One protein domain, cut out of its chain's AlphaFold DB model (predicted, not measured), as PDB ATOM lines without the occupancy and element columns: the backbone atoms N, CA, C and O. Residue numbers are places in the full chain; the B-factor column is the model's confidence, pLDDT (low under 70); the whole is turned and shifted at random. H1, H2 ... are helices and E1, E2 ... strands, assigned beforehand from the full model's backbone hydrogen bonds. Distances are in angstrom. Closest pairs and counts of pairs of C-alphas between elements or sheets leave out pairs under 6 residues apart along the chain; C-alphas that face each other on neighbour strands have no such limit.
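What this domain is: This is residues 3 to 121 of the 126 residues of an uncharacterized protein of Candidatus Levybacteria bacterium RIFCSPHIGHO2_01_FULL_37_33 (UniProt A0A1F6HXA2). One strongly twisted, curled sheet of six strands has H2 packed on one face and the long helix H3 on the other, making three layers, while short H1 packs on edge strand E6. The printed part has 119 residues with three named helices and six named strands, in the order E1 E2 H1 H2 E3 E4 E5 E6 H3. The sheet, E2 E1 E3 E4 E5 E6, is mixed, as is the class, helices and strands. The whole is compact, with a radius of gyration of the C-alphas of 13.6 A and spans of 40 by 33 by 27 A.

How they stand to each other: E1, residues 3 to 7, and E2, residues 13 to 18, form an antiparallel hairpin, with N 14 and O 6 2.8 A apart. H1, residues 33 to 38, is on the sheet, C-alphas His 38 and Arg 100 being closest at 5.5 A. H2, residues 42 to 50, is on it too, C-alphas Ile 48 and Gly 72 being closest at 4.9 A. E3, residues 54 to 57, is parallel to E1, with N 7 and O 55 3.0 A apart. E3, E4, residues 68 to 73, E5, residues 79 to 87, and E6, residues 93 to 101, form a meander of hairpins, each strand the antiparallel neighbour of the one before; N 54 and O 71 are 2.8 A apart, N 70 and O 82 2.8 A, N 83 and O 98 2.9 A. H3, residues 104 to 121, runs across the strands at a height over the sheet of 8.6 A; its C-alpha Tyr 110 is 6.3 A from that of Tyr 71. Every O i to N i+4 pair is within hydrogen-bond range in H1, 3 of 5 in H2 and 13 of 14 in H3.

Where its parts are: E1 begins at C-alpha 3, (-41.380, 29.129, 52.072). E5 is 24.5 A long, E6 22.6 A and H3 26.3 A, ending at C-alpha 121, (-48.282, 21.837, 58.332).

The domain as a whole: The farthest C-alphas, Lys 28 and Asn 119, are 41.3 A apart. The printed part has no cut; E2 to H1 is the long link. In this model pLDDT is under 70 at residues 3 to 21 and 120 to 121.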
ATOM      1  N   THR A   3     -41.982  28.928  50.762       48.88
ATOM      2  CA  THR A   3     -41.380  29.129  52.072       48.88
ATOM      3  C   THR A   3     -40.762  27.802  52.448       48.88
ATOM      4  O   THR A   3     -41.492  26.839  52.652       48.88
ATOM      5  N   THR A   4     -39.436  27.734  52.533       57.12
ATOM      6  CA  THR A   4     -38.757  26.503  52.935       57.12
ATOM      7  C   THR A   4     -38.191  26.679  54.338       57.12
ATOM      8  O   THR A   4     -37.523  27.661  54.658       57.12
ATOM      9  N   ILE A   5     -38.491  25.737  55.225       58.38
ATOM     10  CA  ILE A   5     -37.952  25.750  56.586       58.38
ATOM     11  C   ILE A   5     -36.513  25.239  56.514       58.38
ATOM     12  O   ILE A   5     -36.273  24.142  56.009       58.38
ATOM     13  N   ILE A   6     -35.558  26.031  57.015       60.12
ATOM     14  CA  ILE A   6     -34.167  25.602  57.145       60.12
ATOM     15  C   ILE A   6     -33.933  25.123  58.573       60.12
ATOM     16  O   ILE A   6     -34.223  25.841  59.528       60.12
ATOM     17  N   TYR A   7     -33.386  23.922  58.744       56.59
ATOM     18  CA  TYR A   7     -32.959  23.448  60.061       56.59
ATOM     19  C   TYR A   7     -31.458  23.662  60.226       56.59
ATOM     20  O   TYR A   7     -30.663  23.374  59.332       56.59
ATOM     21  N   ASN A   8     -31.033  24.142  61.387       57.06
ATOM     22  CA  ASN A   8     -29.625  24.055  61.740       57.06
ATOM     23  C   ASN A   8     -29.314  22.636  62.269       57.06
ATOM     24  O   ASN A   8     -30.204  21.870  62.651       57.06
ATOM     25  N   LYS A   9     -28.032  22.257  62.307       49.78
ATOM     26  CA  LYS A   9     -27.600  20.899  62.710       49.78
ATOM     27  C   LYS A   9     -27.950  20.535  64.169       49.78
ATOM     28  O   LYS A   9     -27.843  19.374  64.547       49.78
ATOM     29  N   ILE A  10     -28.364  21.523  64.967       53.97
ATOM     30  CA  ILE A  10     -28.780  21.420  66.374       53.97
ATOM     31  C   ILE A  10     -30.306  21.258  66.526       53.97
ATOM     32  O   ILE A  10     -30.808  21.205  67.645       53.97
ATOM     33  N   GLY A  11     -31.059  21.170  65.423       53.53
ATOM     34  CA  GLY A  11     -32.516  21.002  65.441       53.53
ATOM     35  C   GLY A  11     -33.307  22.292  65.689       53.53
ATOM     36  O   GLY A  11     -34.531  22.254  65.776       53.53
ATOM     37  N   THR A  12     -32.637  23.439  65.771       56.16
ATOM     38  CA  THR A  12     -33.261  24.762  65.802       56.16
ATOM     39  C   THR A  12     -33.666  25.182  64.385       56.16
ATOM     40  O   THR A  12     -32.896  25.087  63.427       56.16
ATOM     41  N   MET A  13     -34.911  25.629  64.237       59.72
ATOM     42  CA  MET A  13     -35.477  26.018  62.947       59.72
ATOM     43  C   MET A  13     -35.191  27.489  62.658       59.72
ATOM     44  O   MET A  13     -35.350  28.346  63.524       59.72
ATOM     45  N   LYS A  14     -34.831  27.788  61.414       64.88
ATOM     46  CA  LYS A  14     -34.773  29.141  60.875       64.88
ATOM     47  C   LYS A  14     -35.561  29.179  59.572       64.88
ATOM     48  O   LYS A  14     -35.245  28.480  58.613       64.88
ATOM     49  N   LYS A  15     -36.603  30.003  59.529       58.50
ATOM     50  CA  LYS A  15     -37.401  30.205  58.317       58.50
ATOM     51  C   LYS A  15     -36.573  31.030  57.329       58.50
ATOM     52  O   LYS A  15     -36.145  32.132  57.673       58.50
ATOM     53  N   ILE A  16     -36.311  30.499  56.137       64.38
ATOM     54  CA  ILE A  16     -35.698  31.262  55.045       64.38
ATOM     55  C   ILE A  16     -36.619  31.149  53.840       64.38
ATOM     56  O   ILE A  16     -36.957  30.064  53.380       64.38
ATOM     57  N   THR A  17     -37.043  32.291  53.324       61.78
ATOM     58  CA  THR A  17     -37.850  32.329  52.111       61.78
ATOM     59  C   THR A  17     -36.929  32.220  50.907       61.78
ATOM     60  O   THR A  17     -36.035  33.049  50.741       61.78
ATOM     61  N   ILE A  18     -37.173  31.229  50.054       65.19
ATOM     62  CA  ILE A  18     -36.506  31.097  48.760       65.19
ATOM     63  C   ILE A  18     -37.525  31.438  47.673       65.19
ATOM     64  O   ILE A  18     -38.707  31.096  47.760       65.19
ATOM     65  N   LYS A  19     -37.112  32.193  46.652       64.88
ATOM     66  CA  LYS A  19     -38.038  32.592  45.588       64.88
ATOM     67  C   LYS A  19     -38.542  31.374  44.811       64.88
ATOM     68  O   LYS A  19     -37.868  30.361  44.692       64.88
ATOM     69  N   LYS A  20     -39.763  31.508  44.270       61.75
ATOM     70  CA  LYS A  20     -40.443  30.446  43.510       61.75
ATOM     71  C   LYS A  20     -39.666  30.041  42.252       61.75
ATOM     72  O   LYS A  20     -39.690  28.884  41.860       61.75
ATOM     73  N   LEU A  21     -39.022  31.021  41.624       63.00
ATOM     74  CA  LEU A  21     -38.129  30.809  40.498       63.00
ATOM     75  C   LEU A  21     -36.713  30.656  41.032       63.00
ATOM     76  O   LEU A  21     -36.141  31.616  41.547       63.00
ATOM     77  N   LEU A  22     -36.195  29.439  40.915       73.06
ATOM     78  CA  LEU A  22     -34.806  29.109  41.174       73.06
ATOM     79  C   LEU A  22     -34.100  28.940  39.834       73.06
ATOM     80  O   LEU A  22     -34.566  28.203  38.970       73.06
ATOM     81  N   PHE A  23     -32.974  29.625  39.665       85.38
ATOM     82  CA  PHE A  23     -32.106  29.455  38.505       85.38
ATOM     83  C   PHE A  23     -30.863  28.675  38.912       85.38
ATOM     84  O   PHE A  23     -30.183  29.043  39.871       85.38
ATOM     85  N   PHE A  24     -30.531  27.622  38.169       89.31
ATOM     86  CA  PHE A  24     -29.340  26.824  38.436       89.31
ATOM     87  C   PHE A  24     -28.127  27.369  37.685       89.31
ATOM     88  O   PHE A  24     -28.118  27.492  36.460       89.31
ATOM     89  N   GLU A  25     -27.079  27.704  38.436       88.81
ATOM     90  CA  GLU A  25     -25.798  28.148  37.895       88.81
ATOM     91  C   GLU A  25     -24.876  26.940  37.687       88.81
ATOM     92  O   GLU A  25     -24.226  26.450  38.622       88.81
ATOM     93  N   TRP A  26     -24.801  26.489  36.436       88.31
ATOM     94  CA  TRP A  26     -23.864  25.465  35.984       88.31
ATOM     95  C   TRP A  26     -22.727  26.091  35.174       88.31
ATOM     96  O   TRP A  26     -22.932  26.590  34.069       88.31
ATOM     97  N   ASP A  27     -21.512  26.036  35.708       84.38
ATOM     98  CA  ASP A  27     -20.277  26.429  35.039       84.38
ATOM     99  C   ASP A  27     -19.387  25.207  34.755       84.38
ATOM    100  O   ASP A  27     -19.649  24.087  35.197       84.38
ATOM    101  N   LYS A  28     -18.291  25.402  34.011       80.19
ATOM    102  CA  LYS A  28     -17.336  24.317  33.714       80.19
ATOM    103  C   LYS A  28     -16.763  23.655  34.979       80.19
ATOM    104  O   LYS A  28     -16.322  22.514  34.914       80.19
ATOM    105  N   GLY A  29     -16.750  24.354  36.115       79.38
ATOM    106  CA  GLY A  29     -16.219  23.857  37.382       79.38
ATOM    107  C   GLY A  29     -17.180  22.953  38.159       79.38
ATOM    108  O   GLY A  29     -16.717  22.172  38.994       79.38
ATOM    109  N   ASN A  30     -18.494  23.026  37.914       82.50
ATOM    110  CA  ASN A  30     -19.485  22.207  38.623       82.50
ATOM    111  C   ASN A  30     -20.357  21.313  37.723       82.50
ATOM    112  O   ASN A  30     -20.860  20.310  38.231       82.50
ATOM    113  N   LYS A  31     -20.474  21.605  36.420       83.44
ATOM    114  CA  LYS A  31     -21.395  20.918  35.500       83.44
ATOM    115  C   LYS A  31     -21.151  19.412  35.396       83.44
ATOM    116  O   LYS A  31     -22.100  18.647  35.485       83.44
ATOM    117  N   ASP A  32     -19.899  18.985  35.251       86.94
ATOM    118  CA  ASP A  32     -19.582  17.563  35.028       86.94
ATOM    119  C   ASP A  32     -19.002  16.884  36.273       86.94
ATOM    120  O   ASP A  32     -18.922  15.658  36.366       86.94
ATOM    121  N   LYS A  33     -18.623  17.680  37.275       90.00
ATOM    122  CA  LYS A  33     -17.947  17.218  38.490       90.00
ATOM    123  C   LYS A  33     -18.776  16.180  39.252       90.00
ATOM    124  O   LYS A  33     -18.232  15.172  39.707       90.00
ATOM    125  N   ASN A  34     -20.081  16.415  39.402       90.50
ATOM    126  CA  ASN A  34     -20.971  15.510  40.138       90.50
ATOM    127  C   ASN A  34     -21.271  14.236  39.347       90.50
ATOM    128  O   ASN A  34     -21.277  13.147  39.920       90.50
ATOM    129  N   VAL A  35     -21.417  14.347  38.026       89.75
ATOM    130  CA  VAL A  35     -21.582  13.190  37.142       89.75
ATOM    131  C   VAL A  35     -20.353  12.291  37.225       89.75
ATOM    132  O   VAL A  35     -20.475  11.089  37.446       89.75
ATOM    133  N   GLN A  36     -19.153  12.859  37.117       90.06
ATOM    134  CA  GLN A  36     -17.913  12.087  37.134       90.06
ATOM    135  C   GLN A  36     -17.678  11.411  38.489       90.06
ATOM    136  O   GLN A  36     -17.399  10.211  38.531       90.06
ATOM    137  N   LYS A  37     -17.833  12.165  39.586       91.50
ATOM    138  CA  LYS A  37     -17.489  11.711  40.940       91.50
ATOM    139  C   LYS A  37     -18.590  10.894  41.625       91.50
ATOM    140  O   LYS A  37     -18.279   9.988  42.391       91.50
ATOM    141  N   HIS A  38     -19.854  11.224  41.382       91.12
ATOM    142  CA  HIS A  38     -21.001  10.704  42.139       91.12
ATOM    143  C   HIS A  38     -22.099  10.098  41.258       91.12
ATOM    144  O   HIS A  38     -23.095   9.605  41.785       91.12
ATOM    145  N   LYS A  39     -21.929  10.108  39.928       94.12
ATOM    146  CA  LYS A  39     -22.937   9.624  38.971       94.12
ATOM    147  C   LYS A  39     -24.295  10.304  39.173       94.12
ATOM    148  O   LYS A  39     -25.329   9.669  38.996       94.12
ATOM    149  N   VAL A  40     -24.285  11.570  39.590       94.06
ATOM    150  CA  VAL A  40     -25.494  12.388  39.728       94.06
ATOM    151  C   VAL A  40     -25.532  13.392  38.588       94.06
ATOM    152  O   VAL A  40     -24.589  14.171  38.428       94.06
ATOM    153  N   GLN A  41     -26.601  13.349  37.801       94.56
ATOM    154  CA  GLN A  41     -26.856  14.296  36.724       94.56
ATOM    155  C   GLN A  41     -27.263  15.663  37.272       94.56
ATOM    156  O   GLN A  41     -27.768  15.800  38.391       94.56
ATOM    157  N   ASN A  42     -27.068  16.693  36.455       93.38
ATOM    158  CA  ASN A  42     -27.514  18.036  36.811       93.38
ATOM    159  C   ASN A  42     -29.035  18.084  36.930       93.38
ATOM    160  O   ASN A  42     -29.523  18.594  37.926       93.38
ATOM    161  N   SER A  43     -29.761  17.433  36.017       93.19
ATOM    162  CA  SER A  43     -31.222  17.319  36.094       93.19
ATOM    163  C   SER A  43     -31.690  16.648  37.388       93.19
ATOM    164  O   SER A  43     -32.551  17.189  38.061       93.19
ATOM    165  N   GLU A  44     -31.055  15.549  37.817       94.19
ATOM    166  CA  GLU A  44     -31.369  14.912  39.110       94.19
ATOM    167  C   GLU A  44     -31.151  15.880  40.279       94.19
ATOM    168  O   GLU A  44     -31.843  15.821  41.291       94.19
ATOM    169  N   SER A  45     -30.165  16.767  40.154       94.00
ATOM    170  CA  SER A  45     -29.898  17.769  41.177       94.00
ATOM    171  C   SER A  45     -30.938  18.886  41.192       94.00
ATOM    172  O   SER A  45     -31.202  19.430  42.256       94.00
ATOM    173  N   GLU A  46     -31.510  19.228  40.041       93.06
ATOM    174  CA  GLU A  46     -32.588  20.212  39.906       93.06
ATOM    175  C   GLU A  46     -33.918  19.636  40.410       93.06
ATOM    176  O   GLU A  46     -34.575  20.268  41.238       93.06
ATOM    177  N   GLU A  47     -34.238  18.394  40.029       93.44
ATOM    178  CA  GLU A  47     -35.448  17.656  40.430       93.44
ATOM    179  C   GLU A  47     -35.663  17.666  41.947       93.44
ATOM    180  O   GLU A  47     -36.789  17.805  42.423       93.44
ATOM    181  N   ILE A  48     -34.599  17.546  42.752       92.81
ATOM    182  CA  ILE A  48     -34.790  17.539  44.207       92.81
ATOM    183  C   ILE A  48     -35.326  18.862  44.757       92.81
ATOM    184  O   ILE A  48     -35.926  18.841  45.827       92.81
ATOM    185  N   PHE A  49     -35.087  19.990  44.077       89.62
ATOM    186  CA  PHE A  49     -35.604  21.304  44.471       89.62
ATOM    187  C   PHE A  49     -37.047  21.508  44.020       89.62
ATOM    188  O   PHE A  49     -37.770  22.265  44.661       89.62
ATOM    189  N   GLU A  50     -37.467  20.808  42.968       88.75
ATOM    190  CA  GLU A  50     -38.865  20.741  42.540       88.75
ATOM    191  C   GLU A  50     -39.690  19.824  43.456       88.75
ATOM    192  O   GLU A  50     -40.878  20.053  43.658       88.75
ATOM    193  N   ASN A  51     -39.039  18.843  44.089       90.44
ATOM    194  CA  ASN A  51     -39.643  17.862  44.996       90.44
ATOM    195  C   ASN A  51     -39.569  18.243  46.488       90.44
ATOM    196  O   ASN A  51     -39.426  17.368  47.355       90.44
ATOM    197  N   ASP A  52     -39.666  19.541  46.789       87.00
ATOM    198  CA  ASP A  52     -39.729  20.111  48.143       87.00
ATOM    199  C   ASP A  52     -38.665  19.526  49.101       87.00
ATOM    200  O   ASP A  52     -38.968  18.722  50.003       87.00
ATOM    201  N   PRO A  53     -37.383  19.888  48.915       90.38
ATOM    202  CA  PRO A  53     -36.308  19.350  49.728       90.38
ATOM    203  C   PRO A  53     -36.345  19.948  51.136       90.38
ATOM    204  O   PRO A  53     -36.789  21.074  51.367       90.38
ATOM    205  N   ILE A  54     -35.770  19.218  52.087       89.00
ATOM    206  CA  ILE A  54     -35.437  19.772  53.395       89.00
ATOM    207  C   ILE A  54     -34.116  20.518  53.270       89.00
ATOM    208  O   ILE A  54     -33.110  19.940  52.857       89.00
ATOM    209  N   LEU A  55     -34.106  21.788  53.656       88.25
ATOM    210  CA  LEU A  55     -32.910  22.615  53.605       88.25
ATOM    211  C   LEU A  55     -32.275  22.736  54.986       88.25
ATOM    212  O   LEU A  55     -32.966  22.823  56.000       88.25
ATOM    213  N   LEU A  56     -30.947  22.748  55.032       85.44
ATOM    214  CA  LEU A  56     -30.160  22.851  56.258       85.44
ATOM    215  C   LEU A  56     -29.055  23.893  56.098       85.44
ATOM    216  O   LEU A  56     -28.515  24.053  55.006       85.44
ATOM    217  N   GLU A  57     -28.663  24.568  57.180       85.19
ATOM    218  CA  GLU A  57     -27.437  25.381  57.163       85.19
ATOM    219  C   GLU A  57     -26.196  24.482  57.278       85.19
ATOM    220  O   GLU A  57     -26.079  23.670  58.202       85.19
ATOM    221  N   ASP A  58     -25.232  24.656  56.370       81.56
ATOM    222  CA  ASP A  58     -23.949  23.950  56.416       81.56
ATOM    223  C   ASP A  58     -22.928  24.750  57.235       81.56
ATOM    224  O   ASP A  58     -22.009  25.382  56.705       81.56
ATOM    225  N   ILE A  59     -23.124  24.765  58.555       74.88
ATOM    226  CA  ILE A  59     -22.368  25.611  59.497       74.88
ATOM    227  C   ILE A  59     -20.853  25.353  59.404       74.88
ATOM    228  O   ILE A  59     -20.061  26.289  59.479       74.88
ATOM    229  N   PHE A  60     -20.447  24.100  59.180       73.06
ATOM    230  CA  PHE A  60     -19.036  23.695  59.140       73.06
ATOM    231  C   PHE A  60     -18.308  24.129  57.867       73.06
ATOM    232  O   PHE A  60     -17.084  24.206  57.860       73.06
ATOM    233  N   HIS A  61     -19.032  24.407  56.784       76.06
ATOM    234  CA  HIS A  61     -18.426  24.823  55.518       76.06
ATOM    235  C   HIS A  61     -18.768  26.270  55.141       76.06
ATOM    236  O   HIS A  61     -18.318  26.748  54.098       76.06
ATOM    237  N   SER A  62     -19.509  26.987  55.995       75.50
ATOM    238  CA  SER A  62     -19.974  28.360  55.755       75.50
ATOM    239  C   SER A  62     -18.973  29.459  56.153       75.50
ATOM    240  O   SER A  62     -19.358  30.611  56.323       75.50
ATOM    241  N   HIS A  63     -17.682  29.140  56.301       73.12
ATOM    242  CA  HIS A  63     -16.671  30.094  56.786       73.12
ATOM    243  C   HIS A  63     -16.382  31.265  55.831       73.12
ATOM    244  O   HIS A  63     -16.040  32.349  56.288       73.12
ATOM    245  N   LYS A  64     -16.469  31.042  54.511       75.75
ATOM    246  CA  LYS A  64     -16.156  32.055  53.478       75.75
ATOM    247  C   LYS A  64     -17.376  32.503  52.675       75.75
ATOM    248  O   LYS A  64     -17.461  33.654  52.275       75.75
ATOM    249  N   GLU A  65     -18.296  31.582  52.418       81.75
ATOM    250  CA  GLU A  65     -19.545  31.809  51.692       81.75
ATOM    251  C   GLU A  65     -20.621  31.010  52.416       81.75
ATOM    252  O   GLU A  65     -20.351  29.884  52.844       81.75
ATOM    253  N   LYS A  66     -21.821  31.573  52.572       86.31
ATOM    254  CA  LYS A  66     -22.910  30.876  53.253       86.31
ATOM    255  C   LYS A  66     -23.348  29.670  52.421       86.31
ATOM    256  O   LYS A  66     -23.733  29.816  51.262       86.31
ATOM    257  N   ARG A  67     -23.278  28.483  53.020       89.94
ATOM    258  CA  ARG A  67     -23.615  27.214  52.376       89.94
ATOM    259  C   ARG A  67     -24.805  26.559  53.042       89.94
ATOM    260  O   ARG A  67     -25.037  26.690  54.245       89.94
ATOM    261  N   TYR A  68     -25.522  25.811  52.227       89.94
ATOM    262  CA  TYR A  68     -26.697  25.066  52.622       89.94
ATOM    263  C   TYR A  68     -26.576  23.626  52.140       89.94
ATOM    264  O   TYR A  68     -25.881  23.340  51.161       89.94
ATOM    265  N   LEU A  69     -27.271  22.729  52.832       91.38
ATOM    266  CA  LEU A  69     -27.535  21.381  52.357       91.38
ATOM    267  C   LEU A  69     -28.999  21.281  51.940       91.38
ATOM    268  O   LEU A  69     -29.867  21.787  52.644       91.38
ATOM    269  N   ALA A  70     -29.272  20.614  50.828       92.44
ATOM    270  CA  ALA A  70     -30.600  20.157  50.456       92.44
ATOM    271  C   ALA A  70     -30.633  18.635  50.556       92.44
ATOM    272  O   ALA A  70     -29.843  17.944  49.910       92.44
ATOM    273  N   TYR A  71     -31.534  18.128  51.388       93.62
ATOM    274  CA  TYR A  71     -31.881  16.718  51.470       93.62
ATOM    275  C   TYR A  71     -33.185  16.524  50.719       93.62
ATOM    276  O   TYR A  71     -34.224  17.049  51.121       93.62
ATOM    277  N   GLY A  72     -33.131  15.781  49.624       93.50
ATOM    278  CA  GLY A  72     -34.275  15.644  48.741       93.50
ATOM    279  C   GLY A  72     -34.327  14.299  48.048       93.50
ATOM    280  O   GLY A  72     -33.481  13.422  48.248       93.50
ATOM    281  N   ILE A  73     -35.372  14.141  47.250       95.69
ATOM    282  CA  ILE A  73     -35.656  12.924  46.511       95.69
ATOM    283  C   ILE A  73     -35.965  13.291  45.063       95.69
ATOM    284  O   ILE A  73     -36.669  14.259  44.803       95.69
ATOM    285  N   THR A  74     -35.391  12.541  44.133       96.19
ATOM    286  CA  THR A  74     -35.676  12.652  42.696       96.19
ATOM    287  C   THR A  74     -36.991  11.959  42.351       96.19
ATOM    288  O   THR A  74     -37.525  11.171  43.147       96.19
ATOM    289  N   ASP A  75     -37.462  12.143  41.122       94.56
ATOM    290  CA  ASP A  75     -38.670  11.473  40.627       94.56
ATOM    291  C   ASP A  75     -38.516   9.949  40.646       94.56
ATOM    292  O   ASP A  75     -39.424   9.205  41.030       94.56
ATOM    293  N   LYS A  76     -37.297   9.479  40.358       96.12
ATOM    294  CA  LYS A  76     -36.895   8.064  40.412       96.12
ATOM    295  C   LYS A  76     -36.630   7.549  41.828       96.12
ATOM    296  O   LYS A  76     -36.058   6.474  41.999       96.12
ATOM    297  N   LYS A  77     -37.025   8.300  42.857       95.62
ATOM    298  CA  LYS A  77     -36.883   7.950  44.280       95.62
ATOM    299  C   LYS A  77     -35.441   7.821  44.776       95.62
ATOM    300  O   LYS A  77     -35.209   7.317  45.877       95.62
ATOM    301  N   ARG A  78     -34.464   8.336  44.024       96.25
ATOM    302  CA  ARG A  78     -33.078   8.459  44.488       96.25
ATOM    303  C   ARG A  78     -32.983   9.600  45.495       96.25
ATOM    304  O   ARG A  78     -33.419  10.710  45.207       96.25
ATOM    305  N   GLN A  79     -32.427   9.312  46.666       97.00
ATOM    306  CA  GLN A  79     -32.252  10.275  47.747       97.00
ATOM    307  C   GLN A  79     -30.878  10.936  47.657       97.00
ATOM    308  O   GLN A  79     -29.858  10.243  47.718       97.00
ATOM    309  N   LEU A  80     -30.855  12.265  47.565       97.31
ATOM    310  CA  LEU A  80     -29.633  13.039  47.369       97.31
ATOM    311  C   LEU A  80     -29.389  14.039  48.503       97.31
ATOM    312  O   LEU A  80     -30.319  14.612  49.076       97.31
ATOM    313  N   THR A  81     -28.106  14.258  48.776       95.69
ATOM    314  CA  THR A  81     -27.584  15.389  49.543       95.69
ATOM    315  C   THR A  81     -26.882  16.336  48.578       95.69
ATOM    316  O   THR A  81     -25.896  15.962  47.933       95.69
ATOM    317  N   ILE A  82     -27.347  17.583  48.520       94.75
ATOM    318  CA  ILE A  82     -26.739  18.642  47.711       94.75
ATOM    319  C   ILE A  82     -26.176  19.725  48.613       94.75
ATOM    320  O   ILE A  82     -26.909  20.313  49.395       94.75
ATOM    321  N   SER A  83     -24.889  20.032  48.465       92.75
ATOM    322  CA  SER A  83     -24.291  21.243  49.033       92.75
ATOM    323  C   SER A  83     -24.364  22.356  47.999       92.75
ATOM    324  O   SER A  83     -23.934  22.169  46.856       92.75
ATOM    325  N   PHE A  84     -24.905  23.505  48.388       92.38
ATOM    326  CA  PHE A  84     -25.110  24.635  47.489       92.38
ATOM    327  C   PHE A  84     -24.960  25.982  48.201       92.38
ATOM    328  O   PHE A  84     -24.890  26.073  49.427       92.38
ATOM    329  N   THR A  85     -24.896  27.035  47.397       90.50
ATOM    330  CA  THR A  85     -24.900  28.443  47.814       90.50
ATOM    331  C   THR A  85     -26.004  29.176  47.049       90.50
ATOM    332  O   THR A  85     -26.315  28.821  45.908       90.50
ATOM    333  N   LEU A  86     -26.606  30.171  47.705       88.06
ATOM    334  CA  LEU A  86     -27.549  31.106  47.094       88.06
ATOM    335  C   LEU A  86     -26.792  32.357  46.648       88.06
ATOM    336  O   LEU A  86     -26.024  32.932  47.421       88.06
ATOM    337  N   ARG A  87     -27.022  32.784  45.407       85.50
ATOM    338  CA  ARG A  87     -26.323  33.894  44.754       85.50
ATOM    339  C   ARG A  87     -27.291  34.889  44.120       85.50
ATOM    340  O   ARG A  87     -28.483  34.624  43.982       85.50
ATOM    341  N   GLY A  88     -26.727  36.017  43.692       82.25
ATOM    342  CA  GLY A  88     -27.461  37.145  43.123       82.25
ATOM    343  C   GLY A  88     -28.056  38.051  44.198       82.25
ATOM    344  O   GLY A  88     -28.274  37.631  45.332       82.25
ATOM    345  N   GLU A  89     -28.342  39.298  43.832       77.31
ATOM    346  CA  GLU A  89     -28.935  40.296  44.740       77.31
ATOM    347  C   GLU A  89     -30.298  39.846  45.292       77.31
ATOM    348  O   GLU A  89     -30.676  40.194  46.405       77.31
ATOM    349  N   SER A  90     -31.018  39.023  44.520       77.69
ATOM    350  CA  SER A  90     -32.329  38.468  44.866       77.69
ATOM    351  C   SER A  90     -32.301  37.092  45.543       77.69
ATOM    352  O   SER A  90     -33.378  36.587  45.864       77.69
ATOM    353  N   LEU A  91     -31.122  36.488  45.753       80.25
ATOM    354  CA  LEU A  91     -30.956  35.136  46.318       80.25
ATOM    355  C   LEU A  91     -31.798  34.051  45.611       80.25
ATOM    356  O   LEU A  91     -32.328  33.141  46.248       80.25
ATOM    357  N   ASP A  92     -31.928  34.153  44.291       82.19
ATOM    358  CA  ASP A  92     -32.712  33.267  43.421       82.19
ATOM    359  C   ASP A  92     -31.849  32.344  42.548       82.19
ATOM    360  O   ASP A  92     -32.375  31.495  41.827       82.19
ATOM    361  N   LYS A  93     -30.519  32.473  42.625       88.31
ATOM    362  CA  LYS A  93     -29.582  31.603  41.908       88.31
ATOM    363  C   LYS A  93     -29.000  30.552  42.837       88.31
ATOM    364  O   LYS A  93     -28.363  30.887  43.833       88.31
ATOM    365  N   ILE A  94     -29.157  29.284  42.481       90.38
ATOM    366  CA  ILE A  94     -28.536  28.155  43.166       90.38
ATOM    367  C   ILE A  94     -27.271  27.781  42.413       90.38
ATOM    368  O   ILE A  94     -27.320  27.348  41.263       90.38
ATOM    369  N   ARG A  95     -26.127  27.872  43.088       92.06
ATOM    370  CA  ARG A  95     -24.900  27.239  42.607       92.06
ATOM    371  C   ARG A  95     -24.651  25.967  43.396       92.06
ATOM    372  O   ARG A  95     -24.350  26.001  44.592       92.06
ATOM    373  N   ILE A  96     -24.714  24.844  42.694       92.25
ATOM    374  CA  ILE A  96     -24.408  23.531  43.254       92.25
ATOM    375  C   ILE A  96     -22.889  23.382  43.404       92.25
ATOM    376  O   ILE A  96     -22.121  23.611  42.465       92.25
ATOM    377  N   ILE A  97     -22.454  23.003  44.608       91.38
ATOM    378  CA  ILE A  97     -21.050  22.743  44.964       91.38
ATOM    379  C   ILE A  97     -20.741  21.246  44.856       91.38
ATOM    380  O   ILE A  97     -19.682  20.854  44.339       91.38
ATOM    381  N   SER A  98     -21.655  20.416  45.365       92.81
ATOM    382  CA  SER A  98     -21.606  18.961  45.247       92.81
ATOM    383  C   SER A  98     -22.998  18.351  45.309       92.81
ATOM    384  O   SER A  98     -23.816  18.807  46.104       92.81
ATOM    385  N   SER A  99     -23.212  17.274  44.564       95.25
ATOM    386  CA  SER A  99     -24.420  16.453  44.607       95.25
ATOM    387  C   SER A  99     -24.023  14.983  44.705       95.25
ATOM    388  O   SER A  99     -23.136  14.536  43.971       95.25
ATOM    389  N   ARG A 100     -24.605  14.256  45.661       96.19
ATOM    390  CA  ARG A 100     -24.287  12.846  45.929       96.19
ATOM    391  C   ARG A 100     -25.451  12.122  46.590       96.19
ATOM    392  O   ARG A 100     -26.337  12.758  47.152       96.19
ATOM    393  N   ASP A 101     -25.384  10.797  46.598       97.50
ATOM    394  CA  ASP A 101     -26.299   9.976  47.385       97.50
ATOM    395  C   ASP A 101     -26.215  10.302  48.880       97.50
ATOM    396  O   ASP A 101     -25.136  10.585  49.424       97.50
ATOM    397  N   GLN A 102     -27.376  10.243  49.536       95.81
ATOM    398  CA  GLN A 102     -27.457  10.314  50.991       95.81
ATOM    399  C   GLN A 102     -26.788   9.093  51.623       95.81
ATOM    400  O   GLN A 102     -27.044   7.951  51.220       95.81
ATOM    401  N   ASP A 103     -25.982   9.319  52.658       94.38
ATOM    402  CA  ASP A 103     -25.507   8.230  53.509       94.38
ATOM    403  C   ASP A 103     -26.612   7.739  54.467       94.38
ATOM    404  O   ASP A 103     -27.686   8.331  54.575       94.38
ATOM    405  N   LYS A 104     -26.369   6.634  55.183       94.38
ATOM    406  CA  LYS A 104     -27.367   6.045  56.092       94.38
ATOM    407  C   LYS A 104     -27.890   7.043  57.137       94.38
ATOM    408  O   LYS A 104     -29.095   7.095  57.371       94.38
ATOM    409  N   LYS A 105     -27.005   7.839  57.742       91.12
ATOM    410  CA  LYS A 105     -27.373   8.803  58.791       91.12
ATOM    411  C   LYS A 105     -28.160   9.971  58.202       91.12
ATOM    412  O   LYS A 105     -29.106  10.453  58.818       91.12
ATOM    413  N   GLU A 106     -27.794  10.413  57.004       93.12
ATOM    414  CA  GLU A 106     -28.507  11.461  56.276       93.12
ATOM    415  C   GLU A 106     -29.918  11.022  55.886       93.12
ATOM    416  O   GLU A 106     -30.855  11.798  56.068       93.12
ATOM    417  N   LYS A 107     -30.096   9.770  55.445       93.69
ATOM    418  CA  LYS A 107     -31.422   9.200  55.160       93.69
ATOM    419  C   LYS A 107     -32.309   9.175  56.401       93.69
ATOM    420  O   LYS A 107     -33.455   9.614  56.348       93.69
ATOM    421  N   GLU A 108     -31.783   8.694  57.527       91.62
ATOM    422  CA  GLU A 108     -32.504   8.662  58.809       91.62
ATOM    423  C   GLU A 108     -32.912  10.074  59.259       91.62
ATOM    424  O   GLU A 108     -34.065  10.309  59.634       91.62
ATOM    425  N   LEU A 109     -31.991  11.038  59.158       88.56
ATOM    426  CA  LEU A 109     -32.257  12.436  59.486       88.56
ATOM    427  C   LEU A 109     -33.306  13.052  58.550       88.56
ATOM    428  O   LEU A 109     -34.228  13.709  59.030       88.56
ATOM    429  N   TYR A 110     -33.213  12.809  57.241       89.94
ATOM    430  CA  TYR A 110     -34.192  13.282  56.261       89.94
ATOM    431  C   TYR A 110     -35.603  12.788  56.588       89.94
ATOM    432  O   TYR A 110     -36.532  13.590  56.634       89.94
ATOM    433  N   GLN A 111     -35.762  11.499  56.899       90.12
ATOM    434  CA  GLN A 111     -37.063  10.932  57.270       90.12
ATOM    435  C   GLN A 111     -37.622  11.550  58.556       90.12
ATOM    436  O   GLN A 111     -38.809  11.875  58.622       90.12
ATOM    437  N   LYS A 112     -36.774  11.756  59.572       88.44
ATOM    438  CA  LYS A 112     -37.178  12.407  60.826       88.44
ATOM    439  C   LYS A 112     -37.653  13.842  60.587       88.44
ATOM    440  O   LYS A 112     -38.694  14.232  61.111       88.44
ATOM    441  N   LEU A 113     -36.906  14.613  59.797       85.75
ATOM    442  CA  LEU A 113     -37.247  15.998  59.478       85.75
ATOM    443  C   LEU A 113     -38.510  16.084  58.622       85.75
ATOM    444  O   LEU A 113     -39.377  16.895  58.924       85.75
ATOM    445  N   LYS A 114     -38.663  15.210  57.619       84.81
ATOM    446  CA  LYS A 114     -39.840  15.195  56.740       84.81
ATOM    447  C   LYS A 114     -41.130  14.924  57.519       84.81
ATOM    448  O   LYS A 114     -42.080  15.678  57.361       84.81
ATOM    449  N   LYS A 115     -41.129  13.952  58.440       84.00
ATOM    450  CA  LYS A 115     -42.259  13.722  59.366       84.00
ATOM    451  C   LYS A 115     -42.558  14.946  60.235       84.00
ATOM    452  O   LYS A 115     -43.710  15.322  60.395       84.00
ATOM    453  N   GLY A 116     -41.515  15.583  60.773       76.81
ATOM    454  CA  GLY A 116     -41.662  16.787  61.593       76.81
ATOM    455  C   GLY A 116     -42.215  18.001  60.836       76.81
ATOM    456  O   GLY A 116     -42.874  18.829  61.455       76.81
ATOM    457  N   VAL A 117     -41.957  18.113  59.527       74.75
ATOM    458  CA  VAL A 117     -42.573  19.132  58.659       74.75
ATOM    459  C   VAL A 117     -44.042  18.807  58.401       74.75
ATOM    460  O   VAL A 117     -44.880  19.685  58.559       74.75
ATOM    461  N   THR A 118     -44.361  17.558  58.038       73.12
ATOM    462  CA  THR A 118     -45.739  17.140  57.728       73.12
ATOM    463  C   THR A 118     -46.689  17.405  58.892       73.12
ATOM    464  O   THR A 118     -47.670  18.112  58.703       73.12
ATOM    465  N   ASN A 119     -46.346  16.945  60.098       71.44
ATOM    466  CA  ASN A 119     -47.210  17.102  61.272       71.44
ATOM    467  C   ASN A 119     -47.498  18.579  61.609       71.44
ATOM    468  O   ASN A 119     -48.578  18.908  62.072       71.44
ATOM    469  N   LYS A 120     -46.543  19.485  61.366       64.25
ATOM    470  CA  LYS A 120     -46.712  20.916  61.673       64.25
ATOM    471  C   LYS A 120     -47.528  21.667  60.633       64.25
ATOM    472  O   LYS A 120     -48.236  22.602  60.981       64.25
ATOM    473  N   ASN A 121     -47.424  21.271  59.367       62.34
ATOM    474  CA  ASN A 121     -48.282  21.837  58.332       62.34
ATOM    475  C   ASN A 121     -49.754  21.482  58.590       62.34
ATOM    476  O   ASN A 121     -50.620  22.240  58.188       62.34
TER     477      ASN A 121